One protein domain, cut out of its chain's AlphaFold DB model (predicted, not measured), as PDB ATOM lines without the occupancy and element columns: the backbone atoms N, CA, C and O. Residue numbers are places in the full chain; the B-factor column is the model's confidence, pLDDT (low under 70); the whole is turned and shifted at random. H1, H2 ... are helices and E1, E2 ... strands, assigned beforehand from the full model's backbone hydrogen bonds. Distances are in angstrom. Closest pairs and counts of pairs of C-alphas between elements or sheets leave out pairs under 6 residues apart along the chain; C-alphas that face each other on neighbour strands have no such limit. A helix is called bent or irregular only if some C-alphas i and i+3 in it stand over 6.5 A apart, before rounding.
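What this domain is: This is residues 519 to 729 of the 933 residues of a protein of Micromonas pusilla (strain CCMP1545) (UniProt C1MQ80). Two small sheets, E3 E4 E5 and the hairpin E1 E2, are face to face as a small sandwich, with H6 over the outer face of the larger sheet and H2 packing on the outside of the smaller one. From this body an arm of H3, H4 and H5 reaches far out along the longest axis, while H1 and H7 lie at the opposite end. The printed part has 211 residues with seven named helices and five named strands, in the order H1 H2 E1 E2 H3 H4 H5 E3 H6 E4 E5 H7; the class is mixed, helices and strands, and under half of the residues, 104, are in named elements. The sheet E3 E4 E5 is mixed, and E1 E2 is antiparallel. The whole is only just compact, close to loose, with a radius of gyration of the C-alphas of 19.8 A and spans of 58 by 42 by 40 A.

Where its parts are: H1, residues 521 to 529, begins at C-alpha 521 (545.027, 295.249, 300.428). H2 is residues 551 to 560, 14.1 A long. E1, residues 565 to 569, and E2, residues 576 to 581, follow. H3, residues 582 to 593, is 16.3 A long. H4 is residues 609 to 613. H5, residues 617 to 635, is 25.8 A long and begins at C-alpha 617 (575.726, 321.494, 271.583); it is irregular, with C-alphas 629 and 632 7.3 A apart, and has a kink of 41 degrees near residue 629. E3 is residues 651 to 655, and H6 is residues 673 to 681. E4, residues 694 to 700, is 19.7 A long. E5, residues 711 to 718, is 19.9 A long and bends by 59 degrees at residue 714. H7, residues 719 to 727, ends at C-alpha 727 (546.624, 312.239, 302.615).

How they stand to each other: In the larger sheet, E4 is the inner strand, and the sheet is only just strongly twisted, with C-alphas up to 4.2 A off its best plane. E3 and E4 are parallel, with N 654 and O 696 at 2.8 A. E4 and E5 form an antiparallel hairpin, with N 697 and O 715 at 2.8 A. E1 and E2 form another, with N 568 and O 578 at 2.8 A. The closest C-alphas of E2 and E3, Phe 579 and Gly 651, are 5.5 A apart. E3, H6 and E4 form a strand-helix-strand unit, two parallel neighbour strands with a helix between, and its crossover is right-handed. H6 is on the sheet at a height over the sheet of 9.7 A, over E4 and across the strands, at 65 degrees to E4 on the local plane. H1 only grazes this sheet, with residues 521 to 528. H1 and H7 only just touch, with 3 pairs of C-alphas within 8 A, the closest Met 528 and Phe 725 at 7.4 A. H3 touches H5 with residues 589 to 593 alone, about perpendicular at 79 degrees; the closest C-alphas, Ile 593 and Lys 630, are 6.4 A apart. H4 and H5 are close but not clearly touching, with C-alphas of Phe 611 and Ala 619 at 7.6 A. Every O i to N i+4 pair is within hydrogen-bond range in H1, H2, H3, H4, H6 and H7, and 13 of 15 are in H5.

The domain as a whole: The C-alphas farthest apart, Asp 618 and Asp 667, are 62.0 A apart. The printed part has no cut. The long links are H1 to H2, H3 to H4, H5 to E3, E3 to H6 and H6 to E4. Residues 530 to 537, 597 to 602 and 612 to 618 stand free. The mean pLDDT of the printed part is 84.1; 38 residues are under 70, at 531 to 540, 598 to 605, 646 to 649, 657 to 668 and 686 to 689.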
ATOM      1  N   THR A 519     544.622 298.336 307.655       95.69
ATOM      2  CA  THR A 519     544.076 298.396 306.295       95.69
ATOM      3  C   THR A 519     544.603 297.232 305.467       95.69
ATOM      4  O   THR A 519     545.800 297.149 305.179       95.69
ATOM      5  N   HIS A 520     543.697 296.362 305.035       94.88
ATOM      6  CA  HIS A 520     544.021 295.263 304.134       94.88
ATOM      7  C   HIS A 520     544.113 295.721 302.672       94.88
ATOM      8  O   HIS A 520     543.560 296.756 302.286       94.88
ATOM      9  N   LEU A 521     544.818 294.952 301.843       93.69
ATOM     10  CA  LEU A 521     545.027 295.249 300.428       93.69
ATOM     11  C   LEU A 521     543.698 295.387 299.667       93.69
ATOM     12  O   LEU A 521     543.548 296.344 298.904       93.69
ATOM     13  N   SER A 522     542.713 294.511 299.885       91.19
ATOM     14  CA  SER A 522     541.406 294.632 299.218       91.19
ATOM     15  C   SER A 522     540.649 295.904 299.614       91.19
ATOM     16  O   SER A 522     540.061 296.566 298.755       91.19
ATOM     17  N   GLU A 523     540.708 296.294 300.891       93.56
ATOM     18  CA  GLU A 523     540.107 297.531 301.390       93.56
ATOM     19  C   GLU A 523     540.794 298.751 300.771       93.56
ATOM     20  O   GLU A 523     540.129 299.658 300.267       93.56
ATOM     21  N   PHE A 524     542.126 298.751 300.742       94.75
ATOM     22  CA  PHE A 524     542.910 299.798 300.100       94.75
ATOM     23  C   PHE A 524     542.538 299.948 298.618       94.75
ATOM     24  O   PHE A 524     542.254 301.062 298.175       94.75
ATOM     25  N   LEU A 525     542.465 298.845 297.861       91.62
ATOM     26  CA  LEU A 525     542.049 298.849 296.453       91.62
ATOM     27  C   LEU A 525     540.620 299.392 296.285       91.62
ATOM     28  O   LEU A 525     540.376 300.228 295.412       91.62
ATOM     29  N   ALA A 526     539.684 298.990 297.149       89.75
ATOM     30  CA  ALA A 526     538.322 299.520 297.137       89.75
ATOM     31  C   ALA A 526     538.314 301.043 297.356       89.75
ATOM     32  O   ALA A 526     537.680 301.774 296.595       89.75
ATOM     33  N   GLN A 527     539.082 301.539 298.331       90.56
ATOM     34  CA  GLN A 527     539.214 302.970 298.618       90.56
ATOM     35  C   GLN A 527     539.948 303.753 297.520       90.56
ATOM     36  O   GLN A 527     539.663 304.938 297.303       90.56
ATOM     37  N   MET A 528     540.906 303.148 296.812       87.25
ATOM     38  CA  MET A 528     541.517 303.766 295.629       87.25
ATOM     39  C   MET A 528     540.490 303.994 294.518       87.25
ATOM     40  O   MET A 528     540.592 304.976 293.786       87.25
ATOM     41  N   HIS A 529     539.486 303.124 294.416       82.25
ATOM     42  CA  HIS A 529     538.426 303.219 293.416       82.25
ATOM     43  C   HIS A 529     537.245 304.114 293.829       82.25
ATOM     44  O   HIS A 529     536.411 304.437 292.981       82.25
ATOM     45  N   VAL A 530     537.170 304.572 295.086       80.62
ATOM     46  CA  VAL A 530     536.128 305.513 295.544       80.62
ATOM     47  C   VAL A 530     536.233 306.838 294.781       80.62
ATOM     48  O   VAL A 530     537.280 307.484 294.771       80.62
ATOM     49  N   GLY A 531     535.127 307.254 294.155       64.81
ATOM     50  CA  GLY A 531     535.057 308.440 293.290       64.81
ATOM     51  C   GLY A 531     535.199 308.132 291.797       64.81
ATOM     52  O   GLY A 531     535.009 309.019 290.965       64.81
ATOM     53  N   ARG A 532     535.473 306.873 291.435       59.44
ATOM     54  CA  ARG A 532     535.309 306.392 290.063       59.44
ATOM     55  C   ARG A 532     533.802 306.253 289.778       59.44
ATOM     56  O   ARG A 532     533.092 305.730 290.635       59.44
ATOM     57  N   PRO A 533     533.281 306.729 288.632       46.56
ATOM     58  CA  PRO A 533     531.854 306.615 288.326       46.56
ATOM     59  C   PRO A 533     531.398 305.150 288.404       46.56
ATOM     60  O   PRO A 533     532.080 304.294 287.852       46.56
ATOM     61  N   GLU A 534     530.247 304.857 289.022       39.91
ATOM     62  CA  GLU A 534     529.676 303.492 289.134       39.91
ATOM     63  C   GLU A 534     529.492 302.791 287.769       39.91
ATOM     64  O   GLU A 534     529.459 301.566 287.689       39.91
ATOM     65  N   CYS A 535     529.416 303.567 286.682       34.00
ATOM     66  CA  CYS A 535     529.295 303.085 285.303       34.00
ATOM     67  C   CYS A 535     530.641 302.969 284.567       34.00
ATOM     68  O   CYS A 535     530.679 302.485 283.434       34.00
ATOM     69  N   ALA A 536     531.738 303.448 285.158       42.22
ATOM     70  CA  ALA A 536     533.060 303.212 284.604       42.22
ATOM     71  C   ALA A 536     533.374 301.731 284.843       42.22
ATOM     72  O   ALA A 536     533.311 301.284 285.992       42.22
ATOM     73  N   PRO A 537     533.687 300.944 283.798       39.66
ATOM     74  CA  PRO A 537     534.037 299.544 283.993       39.66
ATOM     75  C   PRO A 537     535.133 299.444 285.070       39.66
ATOM     76  O   PRO A 537     535.960 300.365 285.157       39.66
ATOM     77  N   PRO A 538     535.213 298.350 285.869       52.03
ATOM     78  CA  PRO A 538     536.427 298.053 286.650       52.03
ATOM     79  C   PRO A 538     537.644 298.224 285.733       52.03
ATOM     80  O   PRO A 538     537.449 298.202 284.520       52.03
ATOM     81  N   ALA A 539     538.847 298.507 286.239       53.91
ATOM     82  CA  ALA A 539     540.013 298.829 285.404       53.91
ATOM     83  C   ALA A 539     540.417 297.628 284.517       53.91
ATOM     84  O   ALA A 539     541.443 297.003 284.706       53.91
ATOM     85  N   ARG A 540     539.590 297.287 283.527       50.56
ATOM     86  CA  ARG A 540     539.638 296.123 282.639       50.56
ATOM     87  C   ARG A 540     540.700 296.291 281.568       50.56
ATOM     88  O   ARG A 540     540.635 295.662 280.524       50.56
ATOM     89  N   ASP A 541     541.639 297.186 281.813       78.56
ATOM     90  CA  ASP A 541     542.654 297.529 280.851       78.56
ATOM     91  C   ASP A 541     543.921 297.989 281.560       78.56
ATOM     92  O   ASP A 541     544.528 299.011 281.234       78.56
ATOM     93  N   VAL A 542     544.308 297.225 282.588       90.75
ATOM     94  CA  VAL A 542     545.716 297.191 282.962       90.75
ATOM     95  C   VAL A 542     546.460 296.715 281.720       90.75
ATOM     96  O   VAL A 542     546.351 295.554 281.326       90.75
ATOM     97  N   LEU A 543     547.174 297.635 281.074       94.75
ATOM     98  CA  LEU A 543     548.005 297.313 279.925       94.75
ATOM     99  C   LEU A 543     549.013 296.248 280.353       94.75
ATOM    100  O   LEU A 543     549.802 296.487 281.262       94.75
ATOM    101  N   THR A 544     548.984 295.096 279.697       95.62
ATOM    102  CA  THR A 544     549.976 294.033 279.866       95.62
ATOM    103  C   THR A 544     550.710 293.862 278.545       95.62
ATOM    104  O   THR A 544     550.106 293.965 277.481       95.62
ATOM    105  N   LEU A 545     552.016 293.637 278.611       96.81
ATOM    106  CA  LEU A 545     552.870 293.418 277.446       96.81
ATOM    107  C   LEU A 545     553.423 291.996 277.483       96.81
ATOM    108  O   LEU A 545     553.469 291.376 278.548       96.81
ATOM    109  N   THR A 546     553.899 291.490 276.347       96.69
ATOM    110  CA  THR A 546     554.584 290.191 276.286       96.69
ATOM    111  C   THR A 546     555.988 290.316 275.683       96.69
ATOM    112  O   THR A 546     556.260 291.272 274.953       96.69
ATOM    113  N   PRO A 547     556.921 289.388 275.983       96.69
ATOM    114  CA  PRO A 547     558.284 289.427 275.460       96.69
ATOM    115  C   PRO A 547     558.387 289.495 273.937       96.69
ATOM    116  O   PRO A 547     559.333 290.110 273.451       96.69
ATOM    117  N   SER A 548     557.447 288.891 273.201       97.31
ATOM    118  CA  SER A 548     557.444 288.890 271.731       97.31
ATOM    119  C   SER A 548     557.000 290.215 271.099       97.31
ATOM    120  O   SER A 548     557.232 290.437 269.911       97.31
ATOM    121  N   VAL A 549     556.398 291.128 271.870       97.69
ATOM    122  CA  VAL A 549     556.032 292.461 271.375       97.69
ATOM    123  C   VAL A 549     557.300 293.250 271.046       97.69
ATOM    124  O   VAL A 549     558.261 293.272 271.817       97.69
ATOM    125  N   THR A 550     557.323 293.913 269.891       98.12
ATOM    126  CA  THR A 550     558.445 294.785 269.510       98.12
ATOM    127  C   THR A 550     558.477 296.058 270.352       98.12
ATOM    128  O   THR A 550     557.428 296.552 270.766       98.12
ATOM    129  N   VAL A 551     559.656 296.649 270.528       97.62
ATOM    130  CA  VAL A 551     559.823 297.938 271.213       97.62
ATOM    131  C   VAL A 551     558.953 299.040 270.591       97.62
ATOM    132  O   VAL A 551     558.399 299.848 271.333       97.62
ATOM    133  N   ASP A 552     558.792 299.062 269.261       97.81
ATOM    134  CA  ASP A 552     557.904 300.010 268.567       97.81
ATOM    135  C   ASP A 552     556.468 299.947 269.109       97.81
ATOM    136  O   ASP A 552     555.943 300.938 269.622       97.81
ATOM    137  N   VAL A 553     555.872 298.753 269.051       97.44
ATOM    138  CA  VAL A 553     554.509 298.488 269.529       97.44
ATOM    139  C   VAL A 553     554.391 298.788 271.022       97.44
ATOM    140  O   VAL A 553     553.470 299.491 271.425       97.44
ATOM    141  N   ALA A 554     555.361 298.358 271.832       97.06
ATOM    142  CA  ALA A 554     555.365 298.611 273.270       97.06
ATOM    143  C   ALA A 554     555.330 300.113 273.601       97.06
ATOM    144  O   ALA A 554     554.537 300.547 274.435       97.06
ATOM    145  N   LEU A 555     556.159 300.928 272.935       96.62
ATOM    146  CA  LEU A 555     556.160 302.381 273.127       96.62
ATOM    147  C   LEU A 555     554.829 303.011 272.702       96.62
ATOM    148  O   LEU A 555     554.328 303.885 273.408       96.62
ATOM    149  N   ARG A 556     554.229 302.560 271.592       95.56
ATOM    150  CA  ARG A 556     552.907 303.041 271.154       95.56
ATOM    151  C   ARG A 556     551.812 302.695 272.163       95.56
ATOM    152  O   ARG A 556     551.028 303.576 272.498       95.56
ATOM    153  N   GLU A 557     551.786 301.470 272.680       95.06
ATOM    154  CA  GLU A 557     550.777 301.032 273.652       95.06
ATOM    155  C   GLU A 557     550.919 301.757 275.000       95.06
ATOM    156  O   GLU A 557     549.933 302.268 275.540       95.06
ATOM    157  N   LEU A 558     552.148 301.896 275.520       94.25
ATOM    158  CA  LEU A 558     552.424 302.705 276.717       94.25
ATOM    159  C   LEU A 558     551.972 304.160 276.508       94.25
ATOM    160  O   LEU A 558     551.360 304.768 277.394       94.25
ATOM    161  N   ALA A 559     552.244 304.714 275.324       90.44
ATOM    162  CA  ALA A 559     551.890 306.080 274.981       90.44
ATOM    163  C   ALA A 559     550.382 306.307 274.869       90.44
ATOM    164  O   ALA A 559     549.869 307.255 275.466       90.44
ATOM    165  N   GLU A 560     549.680 305.424 274.165       87.50
ATOM    166  CA  GLU A 560     548.228 305.462 273.991       87.50
ATOM    167  C   GLU A 560     547.510 305.441 275.342       87.50
ATOM    168  O   GLU A 560     546.595 306.227 275.591       87.50
ATOM    169  N   ARG A 561     547.993 304.608 276.269       88.00
ATOM    170  CA  ARG A 561     547.451 304.499 277.628       88.00
ATOM    171  C   ARG A 561     547.949 305.575 278.581       88.00
ATOM    172  O   ARG A 561     547.488 305.639 279.715       88.00
ATOM    173  N   SER A 562     548.869 306.436 278.145       87.00
ATOM    174  CA  SER A 562     549.509 307.441 279.002       87.00
ATOM    175  C   SER A 562     550.124 306.837 280.272       87.00
ATOM    176  O   SER A 562     550.102 307.458 281.339       87.00
ATOM    177  N   VAL A 563     550.689 305.636 280.165       91.06
ATOM    178  CA  VAL A 563     551.405 304.961 281.253       91.06
ATOM    179  C   VAL A 563     552.903 304.941 280.954       91.06
ATOM    180  O   VAL A 563     553.340 305.135 279.824       91.06
ATOM    181  N   VAL A 564     553.711 304.765 281.995       92.38
ATOM    182  CA  VAL A 564     555.185 304.749 281.889       92.38
ATOM    183  C   VAL A 564     555.759 303.351 282.079       92.38
ATOM    184  O   VAL A 564     556.952 303.148 281.892       92.38
ATOM    185  N   SER A 565     554.922 302.399 282.480       94.50
ATOM    186  CA  SER A 565     555.293 301.006 282.670       94.50
ATOM    187  C   SER A 565     554.067 300.117 282.519       94.50
ATOM    188  O   SER A 565     552.939 300.567 282.742       94.50
ATOM    189  N   ALA A 566     554.312 298.854 282.196       95.62
ATOM    190  CA  ALA A 566     553.304 297.812 282.120       95.62
ATOM    191  C   ALA A 566     553.866 296.494 282.685       95.62
ATOM    192  O   ALA A 566     555.060 296.220 282.521       95.62
ATOM    193  N   PRO A 567     553.037 295.679 283.357       95.69
ATOM    194  CA  PRO A 567     553.329 294.279 283.617       95.69
ATOM    195  C   PRO A 567     553.737 293.541 282.343       95.69
ATOM    196  O   PRO A 567     553.099 293.685 281.299       95.69
ATOM    197  N   LEU A 568     554.773 292.717 282.451       95.31
ATOM    198  CA  LEU A 568     555.219 291.828 281.394       95.31
ATOM    199  C   LEU A 568     554.738 290.414 281.720       95.31
ATOM    200  O   LEU A 568     555.148 289.831 282.721       95.31
ATOM    201  N   LEU A 569     553.871 289.854 280.887       95.00
ATOM    202  CA  LEU A 569     553.411 288.475 281.002       95.00
ATOM    203  C   LEU A 569     554.136 287.610 279.981       95.00
ATOM    204  O   LEU A 569     554.473 288.066 278.892       95.00
ATOM    205  N   ARG A 570     554.363 286.339 280.303       94.69
ATOM    206  CA  ARG A 570     554.821 285.366 279.304       94.69
ATOM    207  C   ARG A 570     553.826 285.320 278.140       94.69
ATOM    208  O   ARG A 570     552.641 285.550 278.348       94.69
ATOM    209  N   ASP A 571     554.282 284.995 276.930       96.19
ATOM    210  CA  ASP A 571     553.431 285.038 275.726       96.19
ATOM    211  C   ASP A 571     552.182 284.134 275.808       96.19
ATOM    212  O   ASP A 571     551.184 284.384 275.140       96.19
ATOM    213  N   ASP A 572     552.202 283.094 276.647       95.06
ATOM    214  CA  ASP A 572     551.039 282.236 276.902       95.06
ATOM    215  C   ASP A 572     550.096 282.761 278.004       95.06
ATOM    216  O   ASP A 572     549.065 282.141 278.283       95.06
ATOM    217  N   GLY A 573     550.449 283.881 278.637       93.94
ATOM    218  CA  GLY A 573     549.728 284.514 279.737       93.94
ATOM    219  C   GLY A 573     549.751 283.720 281.041       93.94
ATOM    220  O   GLY A 573     548.950 284.003 281.921       93.94
ATOM    221  N   LYS A 574     550.604 282.697 281.180       92.75
ATOM    222  CA  LYS A 574     550.597 281.807 282.359       92.75
ATOM    223  C   LYS A 574     551.561 282.218 283.460       92.75
ATOM    224  O   LYS A 574     551.541 281.618 284.529       92.75
ATOM    225  N   ASP A 575     552.438 283.174 283.185       90.44
ATOM    226  CA  ASP A 575     553.476 283.577 284.120       90.44
ATOM    227  C   ASP A 575     553.721 285.080 284.054       90.44
ATOM    228  O   ASP A 575     553.603 285.700 282.993       90.44
ATOM    229  N   TYR A 576     554.077 285.642 285.200       90.62
ATOM    230  CA  TYR A 576     554.407 287.045 285.360       90.62
ATOM    231  C   TYR A 576     555.932 287.208 285.327       90.62
ATOM    232  O   TYR A 576     556.657 286.556 286.071       90.62
ATOM    233  N   LEU A 577     556.427 288.082 284.452       91.12
ATOM    234  CA  LEU A 577     557.852 288.258 284.154       91.12
ATOM    235  C   LEU A 577     558.414 289.597 284.666       91.12
ATOM    236  O   LEU A 577     559.482 290.025 284.222       91.12
ATOM    237  N   GLY A 578     557.721 290.285 285.568       91.75
ATOM    238  CA  GLY A 578     558.129 291.605 286.057       91.75
ATOM    239  C   GLY A 578     557.405 292.746 285.353       91.75
ATOM    240  O   GLY A 578     556.321 292.584 284.790       91.75
ATOM    241  N   PHE A 579     558.028 293.919 285.375       93.62
ATOM    242  CA  PHE A 579     557.590 295.092 284.625       93.62
ATOM    243  C   PHE A 579     558.533 295.389 283.461       93.62
ATOM    244  O   PHE A 579     559.701 294.992 283.455       93.62
ATOM    245  N   VAL A 580     558.017 296.138 282.493       94.38
ATOM    246  CA  VAL A 580     558.820 296.914 281.553       94.38
ATOM    247  C   VAL A 580     558.376 298.370 281.625       94.38
ATOM    248  O   VAL A 580     557.182 298.675 281.566       94.38
ATOM    249  N   SER A 581     559.337 299.270 281.789       93.56
ATOM    250  CA  SER A 581     559.119 300.713 281.851       93.56
ATOM    251  C   SER A 581     559.731 301.439 280.652       93.56
ATOM    252  O   SER A 581     560.596 300.919 279.943       93.56
ATOM    253  N   VAL A 582     559.318 302.691 280.440       93.44
ATOM    254  CA  VAL A 582     559.981 303.596 279.492       93.44
ATOM    255  C   VAL A 582     561.450 303.794 279.881       93.44
ATOM    256  O   VAL A 582     562.294 303.883 278.991       93.44
ATOM    257  N   HIS A 583     561.784 303.785 281.179       91.44
ATOM    258  CA  HIS A 583     563.176 303.813 281.638       91.44
ATOM    259  C   HIS A 583     563.959 302.604 281.124       91.44
ATOM    260  O   HIS A 583     565.043 302.778 280.571       91.44
ATOM    261  N   ASP A 584     563.411 301.391 281.247       92.00
ATOM    262  CA  ASP A 584     564.069 300.166 280.775       92.00
ATOM    263  C   ASP A 584     564.323 300.214 279.265       92.00
ATOM    264  O   ASP A 584     565.414 299.872 278.803       92.00
ATOM    265  N   ILE A 585     563.338 300.695 278.498       95.12
ATOM    266  CA  ILE A 585     563.440 300.837 277.041       95.12
ATOM    267  C   ILE A 585     564.504 301.878 276.669       95.12
ATOM    268  O   ILE A 585     565.375 301.599 275.846       95.12
ATOM    269  N   VAL A 586     564.482 303.065 277.282       93.62
ATOM    270  CA  VAL A 586     565.467 304.126 277.000       93.62
ATOM    271  C   VAL A 586     566.863 303.705 277.432       93.62
ATOM    272  O   VAL A 586     567.834 303.943 276.716       93.62
ATOM    273  N   HIS A 587     566.987 303.021 278.562       91.25
ATOM    274  CA  HIS A 587     568.259 302.469 278.974       91.25
ATOM    275  C   HIS A 587     568.769 301.425 277.966       91.25
ATOM    276  O   HIS A 587     569.939 301.439 277.577       91.25
ATOM    277  N   ALA A 588     567.912 300.511 277.511       93.62
ATOM    278  CA  ALA A 588     568.296 299.542 276.491       93.62
ATOM    279  C   ALA A 588     568.683 300.215 275.165       93.62
ATOM    280  O   ALA A 588     569.582 299.721 274.481       93.62
ATOM    281  N   LEU A 589     568.072 301.354 274.828       95.00
ATOM    282  CA  LEU A 589     568.483 302.187 273.698       95.00
ATOM    283  C   LEU A 589     569.895 302.751 273.907       95.00
ATOM    284  O   LEU A 589     570.703 302.687 272.984       95.00
ATOM    285  N   VAL A 590     570.230 303.240 275.106       93.44
ATOM    286  CA  VAL A 590     571.592 303.694 275.445       93.44
ATOM    287  C   VAL A 590     572.603 302.561 275.246       93.44
ATOM    288  O   VAL A 590     573.586 302.745 274.531       93.44
ATOM    289  N   ALA A 591     572.329 301.367 275.779       91.81
ATOM    290  CA  ALA A 591     573.190 300.195 275.590       91.81
ATOM    291  C   ALA A 591     573.272 299.739 274.118       91.81
ATOM    292  O   ALA A 591     574.272 299.169 273.687       91.81
ATOM    293  N   HIS A 592     572.227 299.988 273.325       93.12
ATOM    294  CA  HIS A 592     572.220 299.696 271.893       93.12
ATOM    295  C   HIS A 592     573.036 300.709 271.076       93.12
ATOM    296  O   HIS A 592     573.707 300.326 270.116       93.12
ATOM    297  N   ILE A 593     572.994 301.991 271.450       93.81
ATOM    298  CA  ILE A 593     573.796 303.057 270.835       93.81
ATOM    299  C   ILE A 593     575.277 302.876 271.181       93.81
ATOM    300  O   ILE A 593     576.135 303.043 270.313       93.81
ATOM    301  N   PHE A 594     575.567 302.492 272.425       91.00
ATOM    302  CA  PHE A 594     576.912 302.271 272.944       91.00
ATOM    303  C   PHE A 594     577.120 300.789 273.285       91.00
ATOM    304  O   PHE A 594     577.152 300.427 274.461       91.00
ATOM    305  N   PRO A 595     577.243 299.905 272.276       84.69
ATOM    306  CA  PRO A 595     577.467 298.495 272.541       84.69
ATOM    307  C   PRO A 595     578.796 298.309 273.287       84.69
ATOM    308  O   PRO A 595     579.765 299.021 272.996       84.69
ATOM    309  N   PRO A 596     578.883 297.338 274.214       78.12
ATOM    310  CA  PRO A 596     580.142 297.021 274.871       78.12
ATOM    311  C   PRO A 596     581.184 296.671 273.803       78.12
ATOM    312  O   PRO A 596     580.929 295.861 272.909       78.12
ATOM    313  N   GLY A 597     582.346 297.326 273.860       71.50
ATOM    314  CA  GLY A 597     583.404 297.138 272.868       71.50
ATOM    315  C   GLY A 597     583.864 295.671 272.762       71.50
ATOM    316  O   GLY A 597     583.740 294.917 273.730       71.50
ATOM    317  N   PRO A 598     584.456 295.261 271.622       57.97
ATOM    318  CA  PRO A 598     584.824 293.866 271.321       57.97
ATOM    319  C   PRO A 598     585.816 293.245 272.316       57.97
ATOM    320  O   PRO A 598     585.957 292.028 272.370       57.97
ATOM    321  N   MET A 599     586.489 294.074 273.112       47.44
ATOM    322  CA  MET A 599     587.466 293.655 274.111       47.44
ATOM    323  C   MET A 599     586.852 293.401 275.497       47.44
ATOM    324  O   MET A 599     587.550 292.934 276.382       47.44
ATOM    325  N   GLY A 600     585.573 293.707 275.751       47.78
ATOM    326  CA  GLY A 600     584.963 293.500 277.078       47.78
ATOM    327  C   GLY A 600     585.598 294.311 278.229       47.78
ATOM    328  O   GLY A 600     585.190 294.153 279.381       47.78
ATOM    329  N   TYR A 601     586.572 295.183 277.936       39.78
ATOM    330  CA  TYR A 601     587.394 295.889 278.928       39.78
ATOM    331  C   TYR A 601     586.796 297.214 279.432       39.78
ATOM    332  O   TYR A 601     587.265 297.746 280.429       39.78
ATOM    333  N   CYS A 602     585.681 297.683 278.865       39.59
ATOM    334  CA  CYS A 602     584.840 298.736 279.463       39.59
ATOM    335  C   CYS A 602     583.346 298.392 279.337       39.59
ATOM    336  O   CYS A 602     582.522 299.253 279.054       39.59
ATOM    337  N   ALA A 603     583.001 297.109 279.472       36.94
ATOM    338  CA  ALA A 603     581.634 296.611 279.345       36.94
ATOM    339  C   ALA A 603     580.825 296.805 280.639       36.94
ATOM    340  O   ALA A 603     580.247 295.851 281.159       36.94
ATOM    341  N   SER A 604     580.783 298.024 281.184       51.12
ATOM    342  CA  SER A 604     579.613 298.362 281.986       51.12
ATOM    343  C   SER A 604     578.434 298.461 281.015       51.12
ATOM    344  O   SER A 604     578.589 298.873 279.866       51.12
ATOM    345  N   VAL A 605     577.236 298.076 281.445       60.53
ATOM    346  CA  VAL A 605     575.989 298.305 280.685       60.53
ATOM    347  C   VAL A 605     575.677 299.817 280.588       60.53
ATOM    348  O   VAL A 605     574.561 300.216 280.277       60.53
ATOM    349  N   GLU A 606     576.648 300.669 280.907       76.50
ATOM    350  CA  GLU A 606     576.515 302.100 281.094       76.50
ATOM    351  C   GLU A 606     577.043 302.837 279.865       76.50
ATOM    352  O   GLU A 606     577.902 302.354 279.125       76.50
ATOM    353  N   ALA A 607     576.529 304.045 279.655       85.44
ATOM    354  CA  ALA A 607     577.046 304.919 278.617       85.44
ATOM    355  C   ALA A 607     578.527 305.260 278.879       85.44
ATOM    356  O   ALA A 607     578.936 305.382 280.038       85.44
ATOM    357  N   PRO A 608     579.337 305.462 277.826       88.69
ATOM    358  CA  PRO A 608     580.749 305.762 277.993       88.69
ATOM    359  C   PRO A 608     580.945 307.095 278.722       88.69
ATOM    360  O   PRO A 608     580.187 308.045 278.528       88.69
ATOM    361  N   GLU A 609     582.006 307.190 279.525       87.31
ATOM    362  CA  GLU A 609     582.257 308.343 280.400       87.31
ATOM    363  C   GLU A 609     582.271 309.677 279.634       87.31
ATOM    364  O   GLU A 609     581.684 310.650 280.096       87.31
ATOM    365  N   TRP A 610     582.832 309.710 278.416       87.88
ATOM    366  CA  TRP A 610     582.836 310.912 277.571       87.88
ATOM    367  C   TRP A 610     581.420 311.420 277.249       87.88
ATOM    368  O   TRP A 610     581.206 312.626 277.185       87.88
ATOM    369  N   PHE A 611     580.444 310.525 277.076       91.06
ATOM    370  CA  PHE A 611     579.047 310.893 276.828       91.06
ATOM    371  C   PHE A 611     578.390 311.424 278.104       91.06
ATOM    372  O   PHE A 611     577.576 312.345 278.065       91.06
ATOM    373  N   LEU A 612     578.780 310.877 279.255       90.19
ATOM    374  CA  LEU A 612     578.270 311.286 280.558       90.19
ATOM    375  C   LEU A 612     578.851 312.612 281.053       90.19
ATOM    376  O   LEU A 612     578.264 313.202 281.952       90.19
ATOM    377  N   ILE A 613     579.925 313.138 280.464       87.06
ATOM    378  CA  ILE A 613     580.523 314.434 280.846       87.06
ATOM    379  C   ILE A 613     580.323 315.551 279.812       87.06
ATOM    380  O   ILE A 613     580.474 316.718 280.166       87.06
ATOM    381  N   ASP A 614     579.987 315.226 278.562       85.50
ATOM    382  CA  ASP A 614     579.903 316.210 277.481       85.50
ATOM    383  C   ASP A 614     578.502 316.840 277.358       85.50
ATOM    384  O   ASP A 614     577.552 316.217 276.884       85.50
ATOM    385  N   ASP A 615     578.408 318.104 277.775       84.81
ATOM    386  CA  ASP A 615     577.213 318.959 277.726       84.81
ATOM    387  C   ASP A 615     577.178 319.913 276.522       84.81
ATOM    388  O   ASP A 615     576.390 320.856 276.474       84.81
ATOM    389  N   THR A 616     578.061 319.723 275.544       87.25
ATOM    390  CA  THR A 616     578.154 320.648 274.412       87.25
ATOM    391  C   THR A 616     576.988 320.492 273.434       87.25
ATOM    392  O   THR A 616     576.429 319.410 273.235       87.25
ATOM    393  N   GLN A 617     576.672 321.566 272.705       87.19
ATOM    394  CA  GLN A 617     575.726 321.494 271.583       87.19
ATOM    395  C   GLN A 617     576.157 320.469 270.521       87.19
ATOM    396  O   GLN A 617     575.315 319.837 269.884       87.19
ATOM    397  N   ASP A 618     577.465 320.270 270.338       88.50
ATOM    398  CA  ASP A 618     577.975 319.242 269.433       88.50
ATOM    399  C   ASP A 618     577.685 317.829 269.954       88.50
ATOM    400  O   ASP A 618     577.366 316.948 269.154       88.50
ATOM    401  N   ALA A 619     577.704 317.603 271.273       86.69
ATOM    402  CA  ALA A 619     577.248 316.347 271.866       86.69
ATOM    403  C   ALA A 619     575.762 316.092 271.588       86.69
ATOM    404  O   ALA A 619     575.402 314.974 271.210       86.69
ATOM    405  N   ALA A 620     574.908 317.117 271.673       88.62
ATOM    406  CA  ALA A 620     573.494 317.008 271.305       88.62
ATOM    407  C   ALA A 620     573.313 316.632 269.818       88.62
ATOM    408  O   ALA A 620     572.574 315.699 269.501       88.62
ATOM    409  N   ARG A 621     574.061 317.263 268.897       92.44
ATOM    410  CA  ARG A 621     574.041 316.911 267.458       92.44
ATOM    411  C   ARG A 621     574.523 315.484 267.196       92.44
ATOM    412  O   ARG A 621     573.918 314.767 266.400       92.44
ATOM    413  N   ARG A 622     575.598 315.048 267.866       93.75
ATOM    414  CA  ARG A 622     576.084 313.660 267.777       93.75
ATOM    415  C   ARG A 622     575.048 312.677 268.317       93.75
ATOM    416  O   ARG A 622     574.822 311.648 267.691       93.75
ATOM    417  N   THR A 623     574.391 313.016 269.425       93.12
ATOM    418  CA  THR A 623     573.305 312.222 270.018       93.12
ATOM    419  C   THR A 623     572.147 312.060 269.042       93.12
ATOM    420  O   THR A 623     571.714 310.937 268.801       93.12
ATOM    421  N   LEU A 624     571.711 313.152 268.408       95.75
ATOM    422  CA  LEU A 624     570.656 313.126 267.395       95.75
ATOM    423  C   LEU A 624     571.016 312.208 266.226       95.75
ATOM    424  O   LEU A 624     570.223 311.351 265.845       95.75
ATOM    425  N   LYS A 625     572.240 312.336 265.699       96.69
ATOM    426  CA  LYS A 625     572.732 311.467 264.626       96.69
ATOM    427  C   LYS A 625     572.712 309.991 265.037       96.69
ATOM    428  O   LYS A 625     572.195 309.162 264.299       96.69
ATOM    429  N   MET A 626     573.221 309.666 266.228       95.81
ATOM    430  CA  MET A 626     573.214 308.291 266.743       95.81
ATOM    431  C   MET A 626     571.794 307.735 266.894       95.81
ATOM    432  O   MET A 626     571.567 306.573 266.564       95.81
ATOM    433  N   ILE A 627     570.838 308.548 267.357       95.69
ATOM    434  CA  ILE A 627     569.431 308.147 267.469       95.69
ATOM    435  C   ILE A 627     568.844 307.867 266.085       95.69
ATOM    436  O   ILE A 627     568.287 306.791 265.899       95.69
ATOM    437  N   HIS A 628     569.004 308.756 265.099       96.69
ATOM    438  CA  HIS A 628     568.501 308.497 263.742       96.69
ATOM    439  C   HIS A 628     569.095 307.224 263.129       96.69
ATOM    440  O   HIS A 628     568.366 306.433 262.533       96.69
ATOM    441  N   ASP A 629     570.397 307.001 263.320       97.00
ATOM    442  CA  ASP A 629     571.100 305.855 262.743       97.00
ATOM    443  C   ASP A 629     570.702 304.521 263.410       97.00
ATOM    444  O   ASP A 629     570.722 303.473 262.761       97.00
ATOM    445  N   LYS A 630     570.379 304.522 264.714       96.69
ATOM    446  CA  LYS A 630     570.206 303.294 265.518       96.69
ATOM    447  C   LYS A 630     568.769 303.007 265.951       96.69
ATOM    448  O   LYS A 630     568.421 301.838 266.116       96.69
ATOM    449  N   ALA A 631     567.927 304.024 266.121       96.19
ATOM    450  CA  ALA A 631     566.566 303.858 266.627       96.19
ATOM    451  C   ALA A 631     565.698 302.918 265.771       96.19
ATOM    452  O   ALA A 631     565.040 302.070 266.367       96.19
ATOM    453  N   PRO A 632     565.722 302.950 264.419       97.50
ATOM    454  CA  PRO A 632     564.902 302.031 263.624       97.50
ATOM    455  C   PRO A 632     565.224 300.554 263.895       97.50
ATOM    456  O   PRO A 632     564.322 299.741 264.091       97.50
ATOM    457  N   GLY A 633     566.516 300.213 263.971       96.94
ATOM    458  CA  GLY A 633     566.964 298.855 264.288       96.94
ATOM    459  C   GLY A 633     566.650 298.449 265.729       96.94
ATOM    460  O   GLY A 633     566.323 297.293 265.981       96.94
ATOM    461  N   PHE A 634     566.703 299.397 266.666       97.25
ATOM    462  CA  PHE A 634     566.317 299.178 268.056       97.25
ATOM    463  C   PHE A 634     564.812 298.927 268.217       97.25
ATOM    464  O   PHE A 634     564.425 297.959 268.866       97.25
ATOM    465  N   CYS A 635     563.968 299.755 267.596       97.94
ATOM    466  CA  CYS A 635     562.509 299.667 267.679       97.94
ATOM    467  C   CYS A 635     561.954 298.356 267.101       97.94
ATOM    468  O   CYS A 635     560.921 297.872 267.561       97.94
ATOM    469  N   ALA A 636     562.661 297.752 266.142       97.94
ATOM    470  CA  ALA A 636     562.317 296.452 265.570       97.94
ATOM    471  C   ALA A 636     562.637 295.253 266.487       97.94
ATOM    472  O   ALA A 636     562.261 294.127 266.169       97.94
ATOM    473  N   ARG A 637     563.351 295.454 267.605       97.50
ATOM    474  CA  ARG A 637     563.687 294.373 268.542       97.50
ATOM    475  C   ARG A 637     562.483 293.988 269.390       97.50
ATOM    476  O   ARG A 637     561.693 294.838 269.779       97.50
ATOM    477  N   GLU A 638     562.408 292.715 269.752       97.56
ATOM    478  CA  GLU A 638     561.461 292.208 270.747       97.56
ATOM    479  C   GLU A 638     561.829 292.694 272.156       97.56
ATOM    480  O   GLU A 638     563.016 292.742 272.515       97.56
ATOM    481  N   LEU A 639     560.818 292.999 272.974       95.94
ATOM    482  CA  LEU A 639     560.963 293.401 274.375       95.94
ATOM    483  C   LEU A 639     561.777 292.385 275.185       95.94
ATOM    484  O   LEU A 639     562.645 292.761 275.974       95.94
ATOM    485  N   GLY A 640     561.557 291.090 274.949       94.00
ATOM    486  CA  GLY A 640     562.294 290.012 275.605       94.00
ATOM    487  C   GLY A 640     563.808 290.095 275.391       94.00
ATOM    488  O   GLY A 640     564.574 289.712 276.272       94.00
ATOM    489  N   SER A 641     564.250 290.660 274.261       93.94
ATOM    490  CA  SER A 641     565.671 290.799 273.918       93.94
ATOM    491  C   SER A 641     566.367 291.988 274.589       93.94
ATOM    492  O   SER A 641     567.597 292.066 274.549       93.94
ATOM    493  N   ILE A 642     565.609 292.938 275.146       92.19
ATOM    494  CA  ILE A 642     566.141 294.152 275.786       92.19
ATOM    495  C   ILE A 642     565.987 294.148 277.313       92.19
ATOM    496  O   ILE A 642     566.430 295.077 277.986       92.19
ATOM    497  N   ARG A 643     565.372 293.100 277.866       85.88
ATOM    498  CA  ARG A 643     565.093 292.963 279.294       85.88
ATOM    499  C   ARG A 643     566.378 292.789 280.109       85.88
ATOM    500  O   ARG A 643     567.250 291.983 279.781       85.88
ATOM    501  N   ARG A 644     566.466 293.520 281.221       77.06
ATOM    502  CA  ARG A 644     567.560 293.423 282.192       77.06
ATOM    503  C   ARG A 644     567.302 292.266 283.160       77.06
ATOM    504  O   ARG A 644     566.665 292.430 284.191       77.06
ATOM    505  N   GLY A 645     567.807 291.088 282.816       76.25
ATOM    506  CA  GLY A 645     567.820 289.937 283.718       76.25
ATOM    507  C   GLY A 645     566.480 289.197 283.879       76.25
ATOM    508  O   GLY A 645     565.478 289.535 283.244       76.25
ATOM    509  N   PRO A 646     566.478 288.128 284.696       69.31
ATOM    510  CA  PRO A 646     565.358 287.198 284.824       69.31
ATOM    511  C   PRO A 646     564.211 287.702 285.705       69.31
ATOM    512  O   PRO A 646     563.137 287.109 285.635       69.31
ATOM    513  N   GLU A 647     564.403 288.768 286.491       63.41
ATOM    514  CA  GLU A 647     563.369 289.333 287.380       63.41
ATOM    515  C   GLU A 647     562.601 290.514 286.752       63.41
ATOM    516  O   GLU A 647     561.501 290.828 287.190       63.41
ATOM    517  N   GLY A 648     563.077 291.085 285.635       62.56
ATOM    518  CA  GLY A 648     562.409 292.216 284.970       62.56
ATOM    519  C   GLY A 648     562.654 293.564 285.662       62.56
ATOM    520  O   GLY A 648     563.550 293.670 286.491       62.56
ATOM    521  N   GLY A 649     561.931 294.608 285.236       69.06
ATOM    522  CA  GLY A 649     562.130 296.009 285.642       69.06
ATOM    523  C   GLY A 649     561.736 296.359 287.089       69.06
ATOM    524  O   GLY A 649     561.715 295.520 287.983       69.06
ATOM    525  N   ASP A 650     561.408 297.630 287.325       72.81
ATOM    526  CA  ASP A 650     561.269 298.298 288.635       72.81
ATOM    527  C   ASP A 650     560.027 297.937 289.481       72.81
ATOM    528  O   ASP A 650     559.598 298.724 290.334       72.81
ATOM    529  N   GLY A 651     559.429 296.757 289.299       76.62
ATOM    530  CA  GLY A 651     558.181 296.418 289.981       76.62
ATOM    531  C   GLY A 651     558.099 294.995 290.512       76.62
ATOM    532  O   GLY A 651     558.710 294.072 289.981       76.62
ATOM    533  N   ALA A 652     557.330 294.858 291.587       85.06
ATOM    534  CA  ALA A 652     557.044 293.594 292.248       85.06
ATOM    535  C   ALA A 652     555.610 293.134 291.944       85.06
ATOM    536  O   ALA A 652     554.848 293.814 291.250       85.06
ATOM    537  N   TRP A 653     555.222 291.969 292.449       87.12
ATOM    538  CA  TRP A 653     553.898 291.410 292.208       87.12
ATOM    539  C   TRP A 653     553.361 290.693 293.437       87.12
ATOM    540  O   TRP A 653     554.102 290.085 294.207       87.12
ATOM    541  N   ILE A 654     552.042 290.740 293.596       87.81
ATOM    542  CA  ILE A 654     551.335 290.078 294.682       87.81
ATOM    543  C   ILE A 654     550.071 289.403 294.158       87.81
ATOM    544  O   ILE A 654     549.346 289.948 293.325       87.81
ATOM    545  N   LEU A 655     549.833 288.177 294.621       81.19
ATOM    546  CA  LEU A 655     548.624 287.443 294.276       81.19
ATOM    547  C   LEU A 655     547.463 288.009 295.104       81.19
ATOM    548  O   LEU A 655     547.552 288.034 296.328       81.19
ATOM    549  N   ALA A 656     546.373 288.403 294.449       78.81
ATOM    550  CA  ALA A 656     545.181 288.969 295.079       78.81
ATOM    551  C   ALA A 656     544.560 288.044 296.143       78.81
ATOM    552  O   ALA A 656     543.875 288.513 297.040       78.81
ATOM    553  N   SER A 657     544.794 286.729 296.048       65.31
ATOM    554  CA  SER A 657     544.236 285.712 296.945       65.31
ATOM    555  C   SER A 657     545.224 285.202 298.010       65.31
ATOM    556  O   SER A 657     545.193 284.015 298.332       65.31
ATOM    557  N   GLY A 658     546.164 286.029 298.486       54.16
ATOM    558  CA  GLY A 658     547.076 285.730 299.612       54.16
ATOM    559  C   GLY A 658     548.149 284.648 299.365       54.16
ATOM    560  O   GLY A 658     549.221 284.677 299.957       54.16
ATOM    561  N   SER A 659     547.942 283.725 298.422       49.47
ATOM    562  CA  SER A 659     548.818 282.570 298.149       49.47
ATOM    563  C   SER A 659     550.003 282.909 297.229       49.47
ATOM    564  O   SER A 659     550.257 282.257 296.213       49.47
ATOM    565  N   SER A 660     550.738 283.980 297.534       51.28
ATOM    566  CA  SER A 660     551.971 284.292 296.804       51.28
ATOM    567  C   SER A 660     553.110 283.370 297.271       51.28
ATOM    568  O   SER A 660     553.357 283.204 298.462       51.28
ATOM    569  N   ARG A 661     553.820 282.738 296.324       44.31
ATOM    570  CA  ARG A 661     554.788 281.634 296.541       44.31
ATOM    571  C   ARG A 661     556.005 281.949 297.444       44.31
ATOM    572  O   ARG A 661     556.821 281.059 297.653       44.31
ATOM    573  N   GLY A 662     556.126 283.167 297.977       48.81
ATOM    574  CA  GLY A 662     557.180 283.583 298.919       48.81
ATOM    575  C   GLY A 662     556.679 284.257 300.205       48.81
ATOM    576  O   GLY A 662     557.485 284.527 301.092       48.81
ATOM    577  N   LEU A 663     555.372 284.508 300.316       49.31
ATOM    578  CA  LEU A 663     554.709 285.068 301.495       49.31
ATOM    579  C   LEU A 663     553.461 284.223 301.747       49.31
ATOM    580  O   LEU A 663     552.341 284.640 301.472       49.31
ATOM    581  N   ARG A 664     553.667 282.985 302.196       44.81
ATOM    582  CA  ARG A 664     552.586 282.234 302.826       44.81
ATOM    583  C   ARG A 664     552.392 282.834 304.211       44.81
ATOM    584  O   ARG A 664     553.178 282.550 305.107       44.81
ATOM    585  N   THR A 665     551.387 283.684 304.366       53.03
ATOM    586  CA  THR A 665     550.640 283.669 305.621       53.03
ATOM    587  C   THR A 665     549.898 282.333 305.620       53.03
ATOM    588  O   THR A 665     549.318 281.949 304.600       53.03
ATOM    589  N   ASP A 666     550.003 281.556 306.696       50.75
ATOM    590  CA  ASP A 666     549.453 280.194 306.733       50.75
ATOM    591  C   ASP A 666     547.914 280.158 306.573       50.75
ATOM    592  O   ASP A 666     547.351 279.095 306.310       50.75
ATOM    593  N   ASP A 667     547.254 281.321 306.597       58.44
ATOM    594  CA  ASP A 667     545.797 281.466 306.611       58.44
ATOM    595  C   ASP A 667     545.154 281.902 305.276       58.44
ATOM    596  O   ASP A 667     543.933 281.955 305.167       58.44
ATOM    597  N   GLY A 668     545.928 282.164 304.211       64.50
ATOM    598  CA  GLY A 668     545.346 282.631 302.937       64.50
ATOM    599  C   GLY A 668     544.712 284.028 303.022       64.50
ATOM    600  O   GLY A 668     543.891 284.391 302.178       64.50
ATOM    601  N   ASP A 669     545.110 284.795 304.034       76.75
ATOM    602  CA  ASP A 669     544.545 286.097 304.361       76.75
ATOM    603  C   ASP A 669     545.002 287.213 303.412       76.75
ATOM    604  O   ASP A 669     546.117 287.223 302.882       76.75
ATOM    605  N   ASP A 670     544.108 288.185 303.227       87.56
ATOM    606  CA  ASP A 670     544.350 289.435 302.514       87.56
ATOM    607  C   ASP A 670     545.454 290.243 303.232       87.56
ATOM    608  O   ASP A 670     545.270 290.632 304.391       87.56
ATOM    609  N   PRO A 671     546.622 290.490 302.612       91.81
ATOM    610  CA  PRO A 671     547.759 291.087 303.306       91.81
ATOM    611  C   PRO A 671     547.472 292.534 303.716       91.81
ATOM    612  O   PRO A 671     546.853 293.296 302.970       91.81
ATOM    613  N   SER A 672     547.975 292.950 304.881       94.50
ATOM    614  CA  SER A 672     547.913 294.358 305.286       94.50
ATOM    615  C   SER A 672     548.772 295.239 304.381       94.50
ATOM    616  O   SER A 672     549.795 294.809 303.837       94.50
ATOM    617  N   MET A 673     548.406 296.512 304.243       95.62
ATOM    618  CA  MET A 673     549.188 297.462 303.452       95.62
ATOM    619  C   MET A 673     550.601 297.651 304.002       95.62
ATOM    620  O   MET A 673     551.541 297.804 303.223       95.62
ATOM    621  N   LEU A 674     550.784 297.575 305.322       94.94
ATOM    622  CA  LEU A 674     552.108 297.581 305.941       94.94
ATOM    623  C   LEU A 674     552.954 296.389 305.470       94.94
ATOM    624  O   LEU A 674     554.109 296.579 305.081       94.94
ATOM    625  N   HIS A 675     552.371 295.188 305.437       92.25
ATOM    626  CA  HIS A 675     553.039 293.984 304.945       92.25
ATOM    627  C   HIS A 675     553.415 294.116 303.461       92.25
ATOM    628  O   HIS A 675     554.556 293.843 303.077       92.25
ATOM    629  N   VAL A 676     552.492 294.611 302.626       93.50
ATOM    630  CA  VAL A 676     552.755 294.889 301.204       93.50
ATOM    631  C   VAL A 676     553.917 295.874 301.052       93.50
ATOM    632  O   VAL A 676     554.836 295.625 300.277       93.50
ATOM    633  N   ILE A 677     553.942 296.964 301.820       94.44
ATOM    634  CA  ILE A 677     555.032 297.948 301.782       94.44
ATOM    635  C   ILE A 677     556.377 297.312 302.146       94.44
ATOM    636  O   ILE A 677     557.351 297.453 301.402       94.44
ATOM    637  N   GLN A 678     556.437 296.605 303.271       92.06
ATOM    638  CA  GLN A 678     557.684 296.064 303.809       92.06
ATOM    639  C   GLN A 678     558.284 294.946 302.955       92.06
ATOM    640  O   GLN A 678     559.504 294.791 302.947       92.06
ATOM    641  N   HIS A 679     557.459 294.178 302.240       89.50
ATOM    642  CA  HIS A 679     557.943 293.051 301.444       89.50
ATOM    643  C   HIS A 679     557.982 293.294 299.939       89.50
ATOM    644  O   HIS A 679     558.794 292.658 299.272       89.50
ATOM    645  N   GLN A 680     557.124 294.170 299.409       91.50
ATOM    646  CA  GLN A 680     557.005 294.386 297.965       91.50
ATOM    647  C   GLN A 680     557.606 295.713 297.510       91.50
ATOM    648  O   GLN A 680     558.098 295.790 296.394       91.50
ATOM    649  N   PHE A 681     557.587 296.759 298.341       91.94
ATOM    650  CA  PHE A 681     558.153 298.062 297.972       91.94
ATOM    651  C   PHE A 681     559.560 298.272 298.539       91.94
ATOM    652  O   PHE A 681     560.413 298.862 297.874       91.94
ATOM    653  N   ILE A 682     559.814 297.796 299.763       89.56
ATOM    654  CA  ILE A 682     561.101 297.953 300.444       89.56
ATOM    655  C   ILE A 682     561.930 296.672 300.254       89.56
ATOM    656  O   ILE A 682     561.540 295.613 300.742       89.56
ATOM    657  N   PRO A 683     563.092 296.733 299.581       79.88
ATOM    658  CA  PRO A 683     563.935 295.560 299.402       79.88
ATOM    659  C   PRO A 683     564.488 295.103 300.754       79.88
ATOM    660  O   PRO A 683     564.987 295.917 301.536       79.88
ATOM    661  N   ARG A 684     564.453 293.785 301.010       78.19
ATOM    662  CA  ARG A 684     564.989 293.170 302.244       78.19
ATOM    663  C   ARG A 684     566.479 293.452 302.439       78.19
ATOM    664  O   ARG A 684     566.951 293.535 303.567       78.19
ATOM    665  N   SER A 685     567.208 293.607 301.334       77.50
ATOM    666  CA  SER A 685     568.602 294.027 301.330       77.50
ATOM    667  C   SER A 685     568.802 295.141 300.301       77.50
ATOM    668  O   SER A 685     568.622 294.894 299.107       77.50
ATOM    669  N   PRO A 686     569.228 296.349 300.717       67.12
ATOM    670  CA  PRO A 686     569.481 297.457 299.796       67.12
ATOM    671  C   PRO A 686     570.640 297.186 298.821       67.12
ATOM    672  O   PRO A 686     570.827 297.958 297.890       67.12
ATOM    673  N   SER A 687     571.421 296.120 299.036       62.91
ATOM    674  CA  SER A 687     572.528 295.727 298.153       62.91
ATOM    675  C   SER A 687     572.116 294.781 297.021       62.91
ATOM    676  O   SER A 687     572.870 294.641 296.065       62.91
ATOM    677  N   VAL A 688     570.948 294.131 297.121       64.31
ATOM    678  CA  VAL A 688     570.578 293.020 296.225       64.31
ATOM    679  C   VAL A 688     569.440 293.387 295.278       64.31
ATOM    680  O   VAL A 688     569.452 292.944 294.133       64.31
ATOM    681  N   SER A 689     568.489 294.220 295.711       66.69
ATOM    682  CA  SER A 689     567.309 294.535 294.898       66.69
ATOM    683  C   SER A 689     567.003 296.033 294.911       66.69
ATOM    684  O   SER A 689     567.052 296.656 295.979       66.69
ATOM    685  N   PRO A 690     566.684 296.630 293.748       76.00
ATOM    686  CA  PRO A 690     566.231 298.012 293.683       76.00
ATOM    687  C   PRO A 690     564.904 298.184 294.436       76.00
ATOM    688  O   PRO A 690     564.157 297.232 294.653       76.00
ATOM    689  N   LEU A 691     564.610 299.418 294.848       82.31
ATOM    690  CA  LEU A 691     563.278 299.773 295.338       82.31
ATOM    691  C   LEU A 691     562.268 299.566 294.211       82.31
ATOM    692  O   LEU A 691     562.459 300.090 293.116       82.31
ATOM    693  N   HIS A 692     561.181 298.857 294.498       89.12
ATOM    694  CA  HIS A 692     560.085 298.755 293.550       89.12
ATOM    695  C   HIS A 692     559.227 300.014 293.652       89.12
ATOM    696  O   HIS A 692     558.871 300.448 294.746       89.12
ATOM    697  N   HIS A 693     558.889 300.629 292.521       91.62
ATOM    698  CA  HIS A 693     558.001 301.796 292.508       91.62
ATOM    699  C   HIS A 693     556.530 301.409 292.361       91.62
ATOM    700  O   HIS A 693     555.637 302.233 292.612       91.62
ATOM    701  N   ARG A 694     556.285 300.168 291.929       93.62
ATOM    702  CA  ARG A 694     554.980 299.635 291.547       93.62
ATOM    703  C   ARG A 694     554.860 298.172 291.952       93.62
ATOM    704  O   ARG A 694     555.833 297.427 291.882       93.62
ATOM    705  N   VAL A 695     553.650 297.765 292.313       94.69
ATOM    706  CA  VAL A 695     553.295 296.378 292.613       94.69
ATOM    707  C   VAL A 695     552.087 295.994 291.769       94.69
ATOM    708  O   VAL A 695     551.046 296.642 291.852       94.69
ATOM    709  N   ALA A 696     552.229 294.959 290.943       94.56
ATOM    710  CA  ALA A 696     551.117 294.368 290.208       94.56
ATOM    711  C   ALA A 696     550.308 293.452 291.135       94.56
ATOM    712  O   ALA A 696     550.861 292.529 291.731       94.56
ATOM    713  N   VAL A 697     549.002 293.678 291.222       93.56
ATOM    714  CA  VAL A 697     548.065 292.758 291.867       93.56
ATOM    715  C   VAL A 697     547.482 291.874 290.776       93.56
ATOM    716  O   VAL A 697     546.942 292.377 289.793       93.56
ATOM    717  N   TYR A 698     547.624 290.560 290.909       92.00
ATOM    718  CA  TYR A 698     547.151 289.618 289.896       92.00
ATOM    719  C   TYR A 698     546.383 288.457 290.511       92.00
ATOM    720  O   TYR A 698     546.508 288.159 291.695       92.00
ATOM    721  N   ARG A 699     545.602 287.767 289.687       90.69
ATOM    722  CA  ARG A 699     544.902 286.528 290.038       90.69
ATOM    723  C   ARG A 699     545.047 285.503 288.920       90.69
ATOM    724  O   ARG A 699     545.410 285.853 287.799       90.69
ATOM    725  N   TYR A 700     544.744 284.246 289.221       90.00
ATOM    726  CA  TYR A 700     544.600 283.208 288.201       90.00
ATOM    727  C   TYR A 700     543.130 283.104 287.787       90.00
ATOM    728  O   TYR A 700     542.258 283.033 288.651       90.00
ATOM    729  N   VAL A 701     542.856 283.129 286.480       88.31
ATOM    730  CA  VAL A 701     541.488 283.047 285.928       88.31
ATOM    731  C   VAL A 701     540.951 281.608 285.936       88.31
ATOM    732  O   VAL A 701     539.747 281.413 286.071       88.31
ATOM    733  N   ASP A 702     541.841 280.611 285.875       82.38
ATOM    734  CA  ASP A 702     541.528 279.170 285.860       82.38
ATOM    735  C   ASP A 702     542.257 278.443 287.015       82.38
ATOM    736  O   ASP A 702     543.274 278.969 287.465       82.38
ATOM    737  N   ASP A 703     541.741 277.279 287.464       71.38
ATOM    738  CA  ASP A 703     542.109 276.349 288.577       71.38
ATOM    739  C   ASP A 703     543.511 276.464 289.254       71.38
ATOM    740  O   ASP A 703     544.226 275.476 289.453       71.38
ATOM    741  N   GLY A 704     543.946 277.666 289.627       78.19
ATOM    742  CA  GLY A 704     545.226 277.950 290.271       78.19
ATOM    743  C   GLY A 704     546.481 277.777 289.390       78.19
ATOM    744  O   GLY A 704     546.425 277.364 288.231       78.19
ATOM    745  N   PRO A 705     547.670 278.067 289.947       79.44
ATOM    746  CA  PRO A 705     548.940 277.949 289.225       79.44
ATOM    747  C   PRO A 705     549.281 276.504 288.830       79.44
ATOM    748  O   PRO A 705     549.972 276.284 287.837       79.44
ATOM    749  N   GLU A 706     548.808 275.509 289.590       85.56
ATOM    750  CA  GLU A 706     549.116 274.089 289.352       85.56
ATOM    751  C   GLU A 706     548.432 273.532 288.099       85.56
ATOM    752  O   GLU A 706     548.991 272.665 287.428       85.56
ATOM    753  N   SER A 707     547.268 274.072 287.735       84.94
ATOM    754  CA  SER A 707     546.569 273.729 286.491       84.94
ATOM    755  C   SER A 707     547.107 274.488 285.270       84.94
ATOM    756  O   SER A 707     546.705 274.223 284.134       84.94
ATOM    757  N   GLY A 708     548.044 275.422 285.478       85.94
ATOM    758  CA  GLY A 708     548.541 276.308 284.434       85.94
ATOM    759  C   GLY A 708     547.509 277.348 284.000       85.94
ATOM    760  O   GLY A 708     547.453 277.660 282.803       85.94
ATOM    761  N   GLY A 709     546.704 277.843 284.948       90.88
ATOM    762  CA  GLY A 709     545.750 278.920 284.721       90.88
ATOM    763  C   GLY A 709     546.417 280.215 284.256       90.88
ATOM    764  O   GLY A 709     547.598 280.463 284.516       90.88
ATOM    765  N   LYS A 710     545.662 281.038 283.527       93.06
ATOM    766  CA  LYS A 710     546.162 282.328 283.034       93.06
ATOM    767  C   LYS A 710     546.229 283.359 284.153       93.06
ATOM    768  O   LYS A 710     545.306 283.464 284.958       93.06
ATOM    769  N   VAL A 711     547.307 284.132 284.161       93.19
ATOM    770  CA  VAL A 711     547.504 285.298 285.016       93.19
ATOM    771  C   VAL A 711     546.704 286.469 284.449       93.19
ATOM    772  O   VAL A 711     546.881 286.856 283.297       93.19
ATOM    773  N   GLU A 712     545.849 287.056 285.277       92.88
ATOM    774  CA  GLU A 712     545.163 288.320 285.018       92.88
ATOM    775  C   GLU A 712     545.652 289.346 286.036       92.88
ATOM    776  O   GLU A 712     545.446 289.178 287.239       92.88
ATOM    777  N   VAL A 713     546.307 290.408 285.564       94.00
ATOM    778  CA  VAL A 713     546.673 291.543 286.418       94.00
ATOM    779  C   VAL A 713     545.439 292.418 286.594       94.00
ATOM    780  O   VAL A 713     544.932 292.970 285.620       94.00
ATOM    781  N   THR A 714     544.945 292.523 287.823       91.94
ATOM    782  CA  THR A 714     543.723 293.269 288.138       91.94
ATOM    783  C   THR A 714     544.020 294.735 288.405       91.94
ATOM    784  O   THR A 714     543.271 295.599 287.957       91.94
ATOM    785  N   ASP A 715     545.128 295.018 289.094       92.88
ATOM    786  CA  ASP A 715     545.463 296.355 289.572       92.88
ATOM    787  C   ASP A 715     546.978 296.584 289.591       92.88
ATOM    788  O   ASP A 715     547.786 295.652 289.601       92.88
ATOM    789  N   ILE A 716     547.378 297.856 289.629       93.81
ATOM    790  CA  ILE A 716     548.759 298.270 289.889       93.81
ATOM    791  C   ILE A 716     548.725 299.296 291.013       93.81
ATOM    792  O   ILE A 716     548.063 300.324 290.897       93.81
ATOM    793  N   ILE A 717     549.481 299.033 292.073       94.50
ATOM    794  CA  ILE A 717     549.648 299.950 293.200       94.50
ATOM    795  C   ILE A 717     550.991 300.644 293.055       94.50
ATOM    796  O   ILE A 717     552.010 299.989 292.850       94.50
ATOM    797  N   SER A 718     551.022 301.965 293.194       94.25
ATOM    798  CA  SER A 718     552.262 302.737 293.261       94.25
ATOM    799  C   SER A 718     552.480 303.353 294.640       94.25
ATOM    800  O   SER A 718     551.541 303.608 295.395       94.25
ATOM    801  N   LEU A 719     553.729 303.712 294.943       94.62
ATOM    802  CA  LEU A 719     554.066 304.483 296.150       94.62
ATOM    803  C   LEU A 719     553.310 305.824 296.237       94.62
ATOM    804  O   LEU A 719     553.024 306.327 297.328       94.62
ATOM    805  N   SER A 720     552.968 306.406 295.081       93.69
ATOM    806  CA  SER A 720     552.185 307.641 295.023       93.69
ATOM    807  C   SER A 720     550.745 307.429 295.489       93.69
ATOM    808  O   SER A 720     550.189 308.303 296.154       93.69
ATOM    809  N   ASP A 721     550.166 306.257 295.223       94.69
ATOM    810  CA  ASP A 721     548.804 305.922 295.644       94.69
ATOM    811  C   ASP A 721     548.727 305.744 297.157       94.69
ATOM    812  O   ASP A 721     547.818 306.275 297.788       94.69
ATOM    813  N   ILE A 722     549.746 305.118 297.753       95.62
ATOM    814  CA  ILE A 722     549.883 304.987 299.212       95.62
ATOM    815  C   ILE A 722     549.974 306.371 299.864       95.62
ATOM    816  O   ILE A 722     549.270 306.660 300.827       95.62
ATOM    817  N   THR A 723     550.783 307.273 299.304       94.69
ATOM    818  CA  THR A 723     550.892 308.645 299.828       94.69
ATOM    819  C   THR A 723     549.560 309.398 299.719       94.69
ATOM    820  O   THR A 723     549.172 310.096 300.654       94.69
ATOM    821  N   ARG A 724     548.824 309.255 298.605       93.56
ATOM    822  CA  ARG A 724     547.496 309.878 298.439       93.56
ATOM    823  C   ARG A 724     546.449 309.272 299.368       93.56
ATOM    824  O   ARG A 724     545.603 310.008 299.861       93.56
ATOM    825  N   PHE A 725     546.502 307.966 299.615       94.94
ATOM    826  CA  PHE A 725     545.663 307.292 300.603       94.94
ATOM    827  C   PHE A 725     545.876 307.890 301.996       94.94
ATOM    828  O   PHE A 725     544.912 308.359 302.591       94.94
ATOM    829  N   LEU A 726     547.130 308.005 302.449       94.81
ATOM    830  CA  LEU A 726     547.454 308.644 303.729       94.81
ATOM    831  C   LEU A 726     546.976 310.102 303.787       94.81
ATOM    832  O   LEU A 726     546.452 310.543 304.802       94.81
ATOM    833  N   MET A 727     547.089 310.847 302.685       94.62
ATOM    834  CA  MET A 727     546.624 312.239 302.615       94.62
ATOM    835  C   MET A 727     545.100 312.411 302.623       94.62
ATOM    836  O   MET A 727     544.635 313.527 302.849       94.62
ATOM    837  N   ARG A 728     544.324 311.352 302.359       93.62
ATOM    838  CA  ARG A 728     542.857 311.358 302.506       93.62
ATOM    839  C   ARG A 728     542.410 311.045 303.933       93.62
ATOM    840  O   ARG A 728     541.226 311.163 304.221       93.62
ATOM    841  N   TRP A 729     543.323 310.628 304.807       94.88
ATOM    842  CA  TRP A 729     542.993 310.320 306.187       94.88
ATOM    843  C   TRP A 729     542.914 311.603 307.015       94.88
ATOM    844  O   TRP A 729     543.924 312.269 307.219       94.88
TER     845      TRP A 729